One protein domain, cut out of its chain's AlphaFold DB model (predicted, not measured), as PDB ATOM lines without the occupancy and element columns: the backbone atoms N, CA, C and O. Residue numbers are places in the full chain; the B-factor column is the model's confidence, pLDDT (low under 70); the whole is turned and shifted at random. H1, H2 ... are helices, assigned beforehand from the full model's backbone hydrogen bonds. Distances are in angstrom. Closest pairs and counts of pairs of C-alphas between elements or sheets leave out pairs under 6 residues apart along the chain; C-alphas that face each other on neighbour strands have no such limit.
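AT A GLANCE: This is residues 2 to 10 and 30 to 75 of the 127 residues of an uncharacterized protein of Hordeum vulgare subsp. vulgare (UniProt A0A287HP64). A helical hairpin of H2 and H3, side by side, makes one side of this domain, and H4 folds back from the last residues of H3, so that H3 and H4 form a V. The very short H1 lies at the mouth of the V, between the last residues of H2 and those of H4. The contacts are few: H4 meets H3 only at the corner by their link, and H1 touches no helix. The printed part has 55 residues, with four named helices in the order H1, H2, H3, H4 and no named strand, and its class is all helix. It is compact, with a radius of gyration of the C-alphas of 10.7 A, and spans 31 by 25 by 16 A.

IN THESE COORDINATES: The longest helix is H2, residues 30 to 45, which runs 22.9 A from C-alpha 30 at (-6.920, -31.676, -57.192) to C-alpha 45 at (-6.802, -17.753, -39.053). H3, residues 50 to 60, is 15.2 A long. H4, residues 62 to 72, is 15.8 A long and ends with C-alpha 72 at (3.913, -6.874, -50.153). H1, residues 6 to 9, begins with C-alpha 6 at (-1.959, -11.077, -46.275) and is 5.6 A long.

HOW THE PARTS SIT: H2 and H3 form a helical hairpin, two helices that follow each other and run opposite ways, at a shallow tilt of 31 degrees. They touch, and their closest C-alphas are those of Val 38 and His 52, 6.2 A apart. H3 and H4 touch only at the corner by their link, with the C-alphas of Asp 57 and Met 64 closest at 5.4 A. Their lines stand at a steep tilt of 55 degrees, and they run opposite ways. H2 and H4 are apart. H1 and H4 are close but not clearly touching, with the C-alphas of Ile 6 and Leu 71 closest at 7.8 A. H1 and H2 are near each other, while H1 and H3 are apart. In H2 and H3 every O i to N i+4 pair is within hydrogen-bond range, in H4 6 of 7 are, and H1 is too short for such a pair.

THE WHOLE: The two C-alphas farthest apart are those of Val 30 and Glu 73, 30.6 A. Residues 11 to 29 are not printed, and C-alphas 10 and 30 are 25.3 A apart across this cut, which lies in the link from H1 to H2. The links from H2 to H3 and from H3 to H4 are tight. The mean pLDDT of the printed part is 80.4, and residues 2 to 10, which include H1, are under 70.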
ATOM      1  N   ARG A   2       8.035 -13.985 -46.229       43.09
ATOM      2  CA  ARG A   2       7.090 -13.237 -45.379       43.09
ATOM      3  C   ARG A   2       6.079 -12.505 -46.248       43.09
ATOM      4  O   ARG A   2       6.239 -11.311 -46.454       43.09
ATOM      5  N   CYS A   3       5.011 -13.188 -46.659       51.78
ATOM      6  CA  CYS A   3       3.796 -12.510 -47.121       51.78
ATOM      7  C   CYS A   3       3.045 -11.932 -45.901       51.78
ATOM      8  O   CYS A   3       1.911 -12.281 -45.579       51.78
ATOM      9  N   GLY A   4       3.744 -11.097 -45.126       45.12
ATOM     10  CA  GLY A   4       3.291 -10.581 -43.832       45.12
ATOM     11  C   GLY A   4       2.105  -9.623 -43.952       45.12
ATOM     12  O   GLY A   4       1.518  -9.253 -42.938       45.12
ATOM     13  N   LYS A   5       1.740  -9.231 -45.181       44.00
ATOM     14  CA  LYS A   5       0.627  -8.325 -45.479       44.00
ATOM     15  C   LYS A   5      -0.639  -9.012 -45.991       44.00
ATOM     16  O   LYS A   5      -1.626  -8.304 -46.209       44.00
ATOM     17  N   ILE A   6      -0.686 -10.351 -46.070       44.75
ATOM     18  CA  ILE A   6      -1.959 -11.077 -46.275       44.75
ATOM     19  C   ILE A   6      -2.973 -10.662 -45.190       44.75
ATOM     20  O   ILE A   6      -4.147 -10.459 -45.481       44.75
ATOM     21  N   SER A   7      -2.510 -10.385 -43.966       40.62
ATOM     22  CA  SER A   7      -3.337  -9.948 -42.830       40.62
ATOM     23  C   SER A   7      -3.909  -8.521 -42.937       40.62
ATOM     24  O   SER A   7      -4.908  -8.212 -42.289       40.62
ATOM     25  N   ASN A   8      -3.318  -7.631 -43.748       36.53
ATOM     26  CA  ASN A   8      -3.745  -6.226 -43.848       36.53
ATOM     27  C   ASN A   8      -4.456  -5.882 -45.162       36.53
ATOM     28  O   ASN A   8      -5.341  -5.028 -45.149       36.53
ATOM     29  N   GLY A   9      -4.125  -6.555 -46.269       35.94
ATOM     30  CA  GLY A   9      -4.796  -6.364 -47.563       35.94
ATOM     31  C   GLY A   9      -6.178  -7.024 -47.651       35.94
ATOM     32  O   GLY A   9      -7.026  -6.574 -48.417       35.94
ATOM     33  N   LEU A  10      -6.438  -8.040 -46.819       40.38
ATOM     34  CA  LEU A  10      -7.750  -8.684 -46.676       40.38
ATOM     35  C   LEU A  10      -8.713  -7.921 -45.756       40.38
ATOM     36  O   LEU A  10      -9.858  -8.342 -45.606       40.38
ATOM     37  N   VAL A  30      -7.258 -31.426 -58.605       81.56
ATOM     38  CA  VAL A  30      -6.920 -31.676 -57.192       81.56
ATOM     39  C   VAL A  30      -6.088 -30.518 -56.629       81.56
ATOM     40  O   VAL A  30      -6.330 -30.075 -55.512       81.56
ATOM     41  N   ALA A  31      -5.190 -29.956 -57.443       82.19
ATOM     42  CA  ALA A  31      -4.394 -28.780 -57.106       82.19
ATOM     43  C   ALA A  31      -5.246 -27.556 -56.720       82.19
ATOM     44  O   ALA A  31      -4.980 -26.923 -55.702       82.19
ATOM     45  N   LEU A  32      -6.293 -27.240 -57.489       83.12
ATOM     46  CA  LEU A  32      -7.181 -26.119 -57.169       83.12
ATOM     47  C   LEU A  32      -7.998 -26.386 -55.899       83.12
ATOM     48  O   LEU A  32      -8.199 -25.470 -55.111       83.12
ATOM     49  N   ALA A  33      -8.435 -27.630 -55.671       88.25
ATOM     50  CA  ALA A  33      -9.187 -27.985 -54.465       88.25
ATOM     51  C   ALA A  33      -8.331 -27.848 -53.198       88.25
ATOM     52  O   ALA A  33      -8.800 -27.325 -52.189       88.25
ATOM     53  N   VAL A  34      -7.060 -28.260 -53.267       91.69
ATOM     54  CA  VAL A  34      -6.096 -28.054 -52.179       91.69
ATOM     55  C   VAL A  34      -5.852 -26.561 -51.951       91.69
ATOM     56  O   VAL A  34      -5.872 -26.112 -50.808       91.69
ATOM     57  N   ALA A  35      -5.666 -25.774 -53.018       89.31
ATOM     58  CA  ALA A  35      -5.480 -24.330 -52.889       89.31
ATOM     59  C   ALA A  35      -6.673 -23.658 -52.189       89.31
ATOM     60  O   ALA A  35      -6.469 -22.867 -51.271       89.31
ATOM     61  N   ASP A  36      -7.906 -23.993 -52.577       90.06
ATOM     62  CA  ASP A  36      -9.122 -23.439 -51.973       90.06
ATOM     63  C   ASP A  36      -9.230 -23.743 -50.474       90.06
ATOM     64  O   ASP A  36      -9.601 -22.857 -49.695       90.06
ATOM     65  N   ASP A  37      -8.867 -24.960 -50.059       95.06
ATOM     66  CA  ASP A  37      -8.859 -25.343 -48.647       95.06
ATOM     67  C   ASP A  37      -7.808 -24.550 -47.856       95.06
ATOM     68  O   ASP A  37      -8.124 -23.936 -46.834       95.06
ATOM     69  N   VAL A  38      -6.584 -24.431 -48.381       93.44
ATOM     70  CA  VAL A  38      -5.527 -23.619 -47.753       93.44
ATOM     71  C   VAL A  38      -5.952 -22.151 -47.643       93.44
ATOM     72  O   VAL A  38      -5.772 -21.520 -46.598       93.44
ATOM     73  N   TRP A  39      -6.586 -21.588 -48.676       91.44
ATOM     74  CA  TRP A  39      -7.118 -20.226 -48.611       91.44
ATOM     75  C   TRP A  39      -8.228 -20.079 -47.569       91.44
ATOM     76  O   TRP A  39      -8.319 -19.032 -46.917       91.44
ATOM     77  N   ALA A  40      -9.082 -21.088 -47.396       92.56
ATOM     78  CA  ALA A  40     -10.100 -21.095 -46.352       92.56
ATOM     79  C   ALA A  40      -9.469 -21.078 -44.952       92.56
ATOM     80  O   ALA A  40      -9.877 -20.265 -44.118       92.56
ATOM     81  N   GLN A  41      -8.428 -21.884 -44.728       93.62
ATOM     82  CA  GLN A  41      -7.681 -21.922 -43.468       93.62
ATOM     83  C   GLN A  41      -7.004 -20.576 -43.162       93.62
ATOM     84  O   GLN A  41      -7.172 -20.034 -42.069       93.62
ATOM     85  N   ILE A  42      -6.325 -19.967 -44.143       92.12
ATOM     86  CA  ILE A  42      -5.705 -18.637 -43.995       92.12
ATOM     87  C   ILE A  42      -6.750 -17.577 -43.629       92.12
ATOM     88  O   ILE A  42      -6.522 -16.763 -42.731       92.12
ATOM     89  N   LYS A  43      -7.904 -17.570 -44.311       89.62
ATOM     90  CA  LYS A  43      -8.992 -16.618 -44.028       89.62
ATOM     91  C   LYS A  43      -9.537 -16.790 -42.612       89.62
ATOM     92  O   LYS A  43      -9.773 -15.788 -41.946       89.62
ATOM     93  N   ALA A  44      -9.716 -18.030 -42.156       92.31
ATOM     94  CA  ALA A  44     -10.189 -18.323 -40.806       92.31
ATOM     95  C   ALA A  44      -9.174 -17.899 -39.730       92.31
ATOM     96  O   ALA A  44      -9.560 -17.336 -38.708       92.31
ATOM     97  N   ALA A  45      -7.878 -18.115 -39.975       91.12
ATOM     98  CA  ALA A  45      -6.802 -17.753 -39.053       91.12
ATOM     99  C   ALA A  45      -6.423 -16.257 -39.089       91.12
ATOM    100  O   ALA A  45      -5.756 -15.757 -38.181       91.12
ATOM    101  N   GLY A  46      -6.782 -15.540 -40.159       89.06
ATOM    102  CA  GLY A  46      -6.405 -14.142 -40.396       89.06
ATOM    103  C   GLY A  46      -4.925 -13.927 -40.750       89.06
ATOM    104  O   GLY A  46      -4.488 -12.785 -40.908       89.06
ATOM    105  N   HIS A  47      -4.144 -15.001 -40.876       84.00
ATOM    106  CA  HIS A  47      -2.728 -14.970 -41.235       84.00
ATOM    107  C   HIS A  47      -2.315 -16.267 -41.943       84.00
ATOM    108  O   HIS A  47      -2.964 -17.304 -41.802       84.00
ATOM    109  N   ALA A  48      -1.231 -16.207 -42.718       87.31
ATOM    110  CA  ALA A  48      -0.640 -17.379 -43.358       87.31
ATOM    111  C   ALA A  48       0.524 -17.924 -42.519       87.31
ATOM    112  O   ALA A  48       1.336 -17.145 -42.016       87.31
ATOM    113  N   THR A  49       0.599 -19.248 -42.382       90.88
ATOM    114  CA  THR A  49       1.724 -19.963 -41.768       90.88
ATOM    115  C   THR A  49       2.745 -20.343 -42.841       90.88
ATOM    116  O   THR A  49       2.437 -20.323 -44.035       90.88
ATOM    117  N   ASP A  50       3.958 -20.721 -42.433       89.44
ATOM    118  CA  ASP A  50       4.982 -21.196 -43.375       89.44
ATOM    119  C   ASP A  50       4.537 -22.466 -44.121       89.44
ATOM    120  O   ASP A  50       4.861 -22.630 -45.294       89.44
ATOM    121  N   GLU A  51       3.730 -23.319 -43.482       92.94
ATOM    122  CA  GLU A  51       3.132 -24.498 -44.115       92.94
ATOM    123  C   GLU A  51       2.134 -24.108 -45.211       92.94
ATOM    124  O   GLU A  51       2.255 -24.584 -46.341       92.94
ATOM    125  N   HIS A  52       1.218 -23.170 -44.932       91.25
ATOM    126  CA  HIS A  52       0.297 -22.659 -45.952       91.25
ATOM    127  C   HIS A  52       1.062 -22.105 -47.160       91.25
ATOM    128  O   HIS A  52       0.725 -22.392 -48.307       91.25
ATOM    129  N   LEU A  53       2.111 -21.318 -46.904       88.50
ATOM    130  CA  LEU A  53       2.920 -20.714 -47.959       88.50
ATOM    131  C   LEU A  53       3.705 -21.765 -48.747       88.50
ATOM    132  O   LEU A  53       3.792 -21.639 -49.962       88.50
ATOM    133  N   SER A  54       4.228 -22.802 -48.089       89.69
ATOM    134  CA  SER A  54       4.934 -23.900 -48.753       89.69
ATOM    135  C   SER A  54       4.019 -24.697 -49.685       89.69
ATOM    136  O   SER A  54       4.439 -25.059 -50.781       89.69
ATOM    137  N   ILE A  55       2.778 -24.972 -49.270       90.88
ATOM    138  CA  ILE A  55       1.801 -25.676 -50.112       90.88
ATOM    139  C   ILE A  55       1.471 -24.825 -51.341       90.88
ATOM    140  O   ILE A  55       1.524 -25.309 -52.468       90.88
ATOM    141  N   LEU A  56       1.172 -23.541 -51.139       87.88
ATOM    142  CA  LEU A  56       0.815 -22.633 -52.229       87.88
ATOM    143  C   LEU A  56       1.981 -22.392 -53.198       87.88
ATOM    144  O   LEU A  56       1.760 -22.324 -54.405       87.88
ATOM    145  N   ASP A  57       3.213 -22.301 -52.697       87.44
ATOM    146  CA  ASP A  57       4.413 -22.180 -53.530       87.44
ATOM    147  C   ASP A  57       4.605 -23.417 -54.415       87.44
ATOM    148  O   ASP A  57       4.901 -23.278 -55.595       87.44
ATOM    149  N   HIS A  58       4.325 -24.618 -53.897       87.81
ATOM    150  CA  HIS A  58       4.371 -25.846 -54.692       87.81
ATOM    151  C   HIS A  58       3.252 -25.933 -55.746       87.81
ATOM    152  O   HIS A  58       3.459 -26.496 -56.815       87.81
ATOM    153  N   LEU A  59       2.064 -25.388 -55.464       86.88
ATOM    154  CA  LEU A  59       0.924 -25.440 -56.390       86.88
ATOM    155  C   LEU A  59       1.015 -24.416 -57.528       86.88
ATOM    156  O   LEU A  59       0.534 -24.681 -58.628       86.88
ATOM    157  N   PHE A  60       1.576 -23.236 -57.259       82.56
ATOM    158  CA  PHE A  60       1.613 -22.117 -58.209       82.56
ATOM    159  C   PHE A  60       3.031 -21.768 -58.689       82.56
ATOM    160  O   PHE A  60       3.201 -20.838 -59.488       82.56
ATOM    161  N   ASP A  61       4.047 -22.497 -58.223       82.94
ATOM    162  CA  ASP A  61       5.457 -22.326 -58.561       82.94
ATOM    163  C   ASP A  61       5.897 -20.846 -58.482       82.94
ATOM    164  O   ASP A  61       5.573 -20.078 -57.572       82.94
ATOM    165  N   LYS A  62       6.604 -20.395 -59.523       74.25
ATOM    166  CA  LYS A  62       7.160 -19.051 -59.684       74.25
ATOM    167  C   LYS A  62       6.097 -17.951 -59.633       74.25
ATOM    168  O   LYS A  62       6.465 -16.793 -59.431       74.25
ATOM    169  N   ASN A  63       4.817 -18.272 -59.834       80.62
ATOM    170  CA  ASN A  63       3.743 -17.285 -59.778       80.62
ATOM    171  C   ASN A  63       3.396 -16.907 -58.335       80.62
ATOM    172  O   ASN A  63       3.066 -15.745 -58.097       80.62
ATOM    173  N   MET A  64       3.540 -17.824 -57.369       83.62
ATOM    174  CA  MET A  64       3.228 -17.540 -55.965       83.62
ATOM    175  C   MET A  64       4.158 -16.472 -55.396       83.62
ATOM    176  O   MET A  64       3.720 -15.457 -54.852       83.62
ATOM    177  N   LEU A  65       5.463 -16.665 -55.581       82.69
ATOM    178  CA  LEU A  65       6.485 -15.765 -55.058       82.69
ATOM    179  C   LEU A  65       6.377 -14.356 -55.665       82.69
ATOM    180  O   LEU A  65       6.489 -13.359 -54.948       82.69
ATOM    181  N   ARG A  66       6.086 -14.267 -56.969       84.31
ATOM    182  CA  ARG A  66       5.828 -12.996 -57.667       84.31
ATOM    183  C   ARG A  66       4.567 -12.304 -57.156       84.31
ATOM    184  O   ARG A  66       4.610 -11.120 -56.829       84.31
ATOM    185  N   ALA A  67       3.465 -13.040 -57.018       85.31
ATOM    186  CA  ALA A  67       2.211 -12.495 -56.503       85.31
ATOM    187  C   ALA A  67       2.370 -11.941 -55.078       85.31
ATOM    188  O   ALA A  67       1.938 -10.821 -54.800       85.31
ATOM    189  N   CYS A  68       3.058 -12.677 -54.199       84.88
ATOM    190  CA  CYS A  68       3.380 -12.224 -52.846       84.88
ATOM    191  C   CYS A  68       4.171 -10.917 -52.858       84.88
ATOM    192  O   CYS A  68       3.816  -9.986 -52.143       84.88
ATOM    193  N   LYS A  69       5.196 -10.814 -53.711       86.94
ATOM    194  CA  LYS A  69       5.996  -9.594 -53.838       86.94
ATOM    195  C   LYS A  69       5.140  -8.391 -54.245       86.94
ATOM    196  O   LYS A  69       5.238  -7.343 -53.612       86.94
ATOM    197  N   ILE A  70       4.267  -8.545 -55.243       88.06
ATOM    198  CA  ILE A  70       3.369  -7.464 -55.683       88.06
ATOM    199  C   ILE A  70       2.442  -7.032 -54.534       88.06
ATOM    200  O   ILE A  70       2.250  -5.836 -54.315       88.06
ATOM    201  N   LEU A  71       1.894  -7.982 -53.769       87.25
ATOM    202  CA  LEU A  71       1.063  -7.683 -52.597       87.25
ATOM    203  C   LEU A  71       1.852  -6.964 -51.497       87.25
ATOM    204  O   LEU A  71       1.379  -5.968 -50.944       87.25
ATOM    205  N   ASP A  72       3.059  -7.438 -51.196       85.75
ATOM    206  CA  ASP A  72       3.913  -6.874 -50.153       85.75
ATOM    207  C   ASP A  72       4.367  -5.445 -50.497       85.75
ATOM    208  O   ASP A  72       4.469  -4.594 -49.606       85.75
ATOM    209  N   GLU A  73       4.558  -5.148 -51.783       88.81
ATOM    210  CA  GLU A  73       4.883  -3.816 -52.309       88.81
ATOM    211  C   GLU A  73       3.650  -2.906 -52.477       88.81
ATOM    212  O   GLU A  73       3.792  -1.729 -52.806       88.81
ATOM    213  N   GLY A  74       2.436  -3.407 -52.213       88.88
ATOM    214  CA  GLY A  74       1.195  -2.639 -52.356       88.88
ATOM    215  C   GLY A  74       0.774  -2.410 -53.811       88.88
ATOM    216  O   GLY A  74       0.012  -1.491 -54.098       88.88
ATOM    217  N   GLY A  75       1.249  -3.243 -54.735       90.38
ATOM    218  CA  GLY A  75       0.966  -3.153 -56.163       90.38
ATOM    219  C   GLY A  75      -0.416  -3.653 -56.581       90.38
ATOM    220  O   GLY A  75      -0.626  -3.857 -57.768       90.38
TER     221      GLY A  75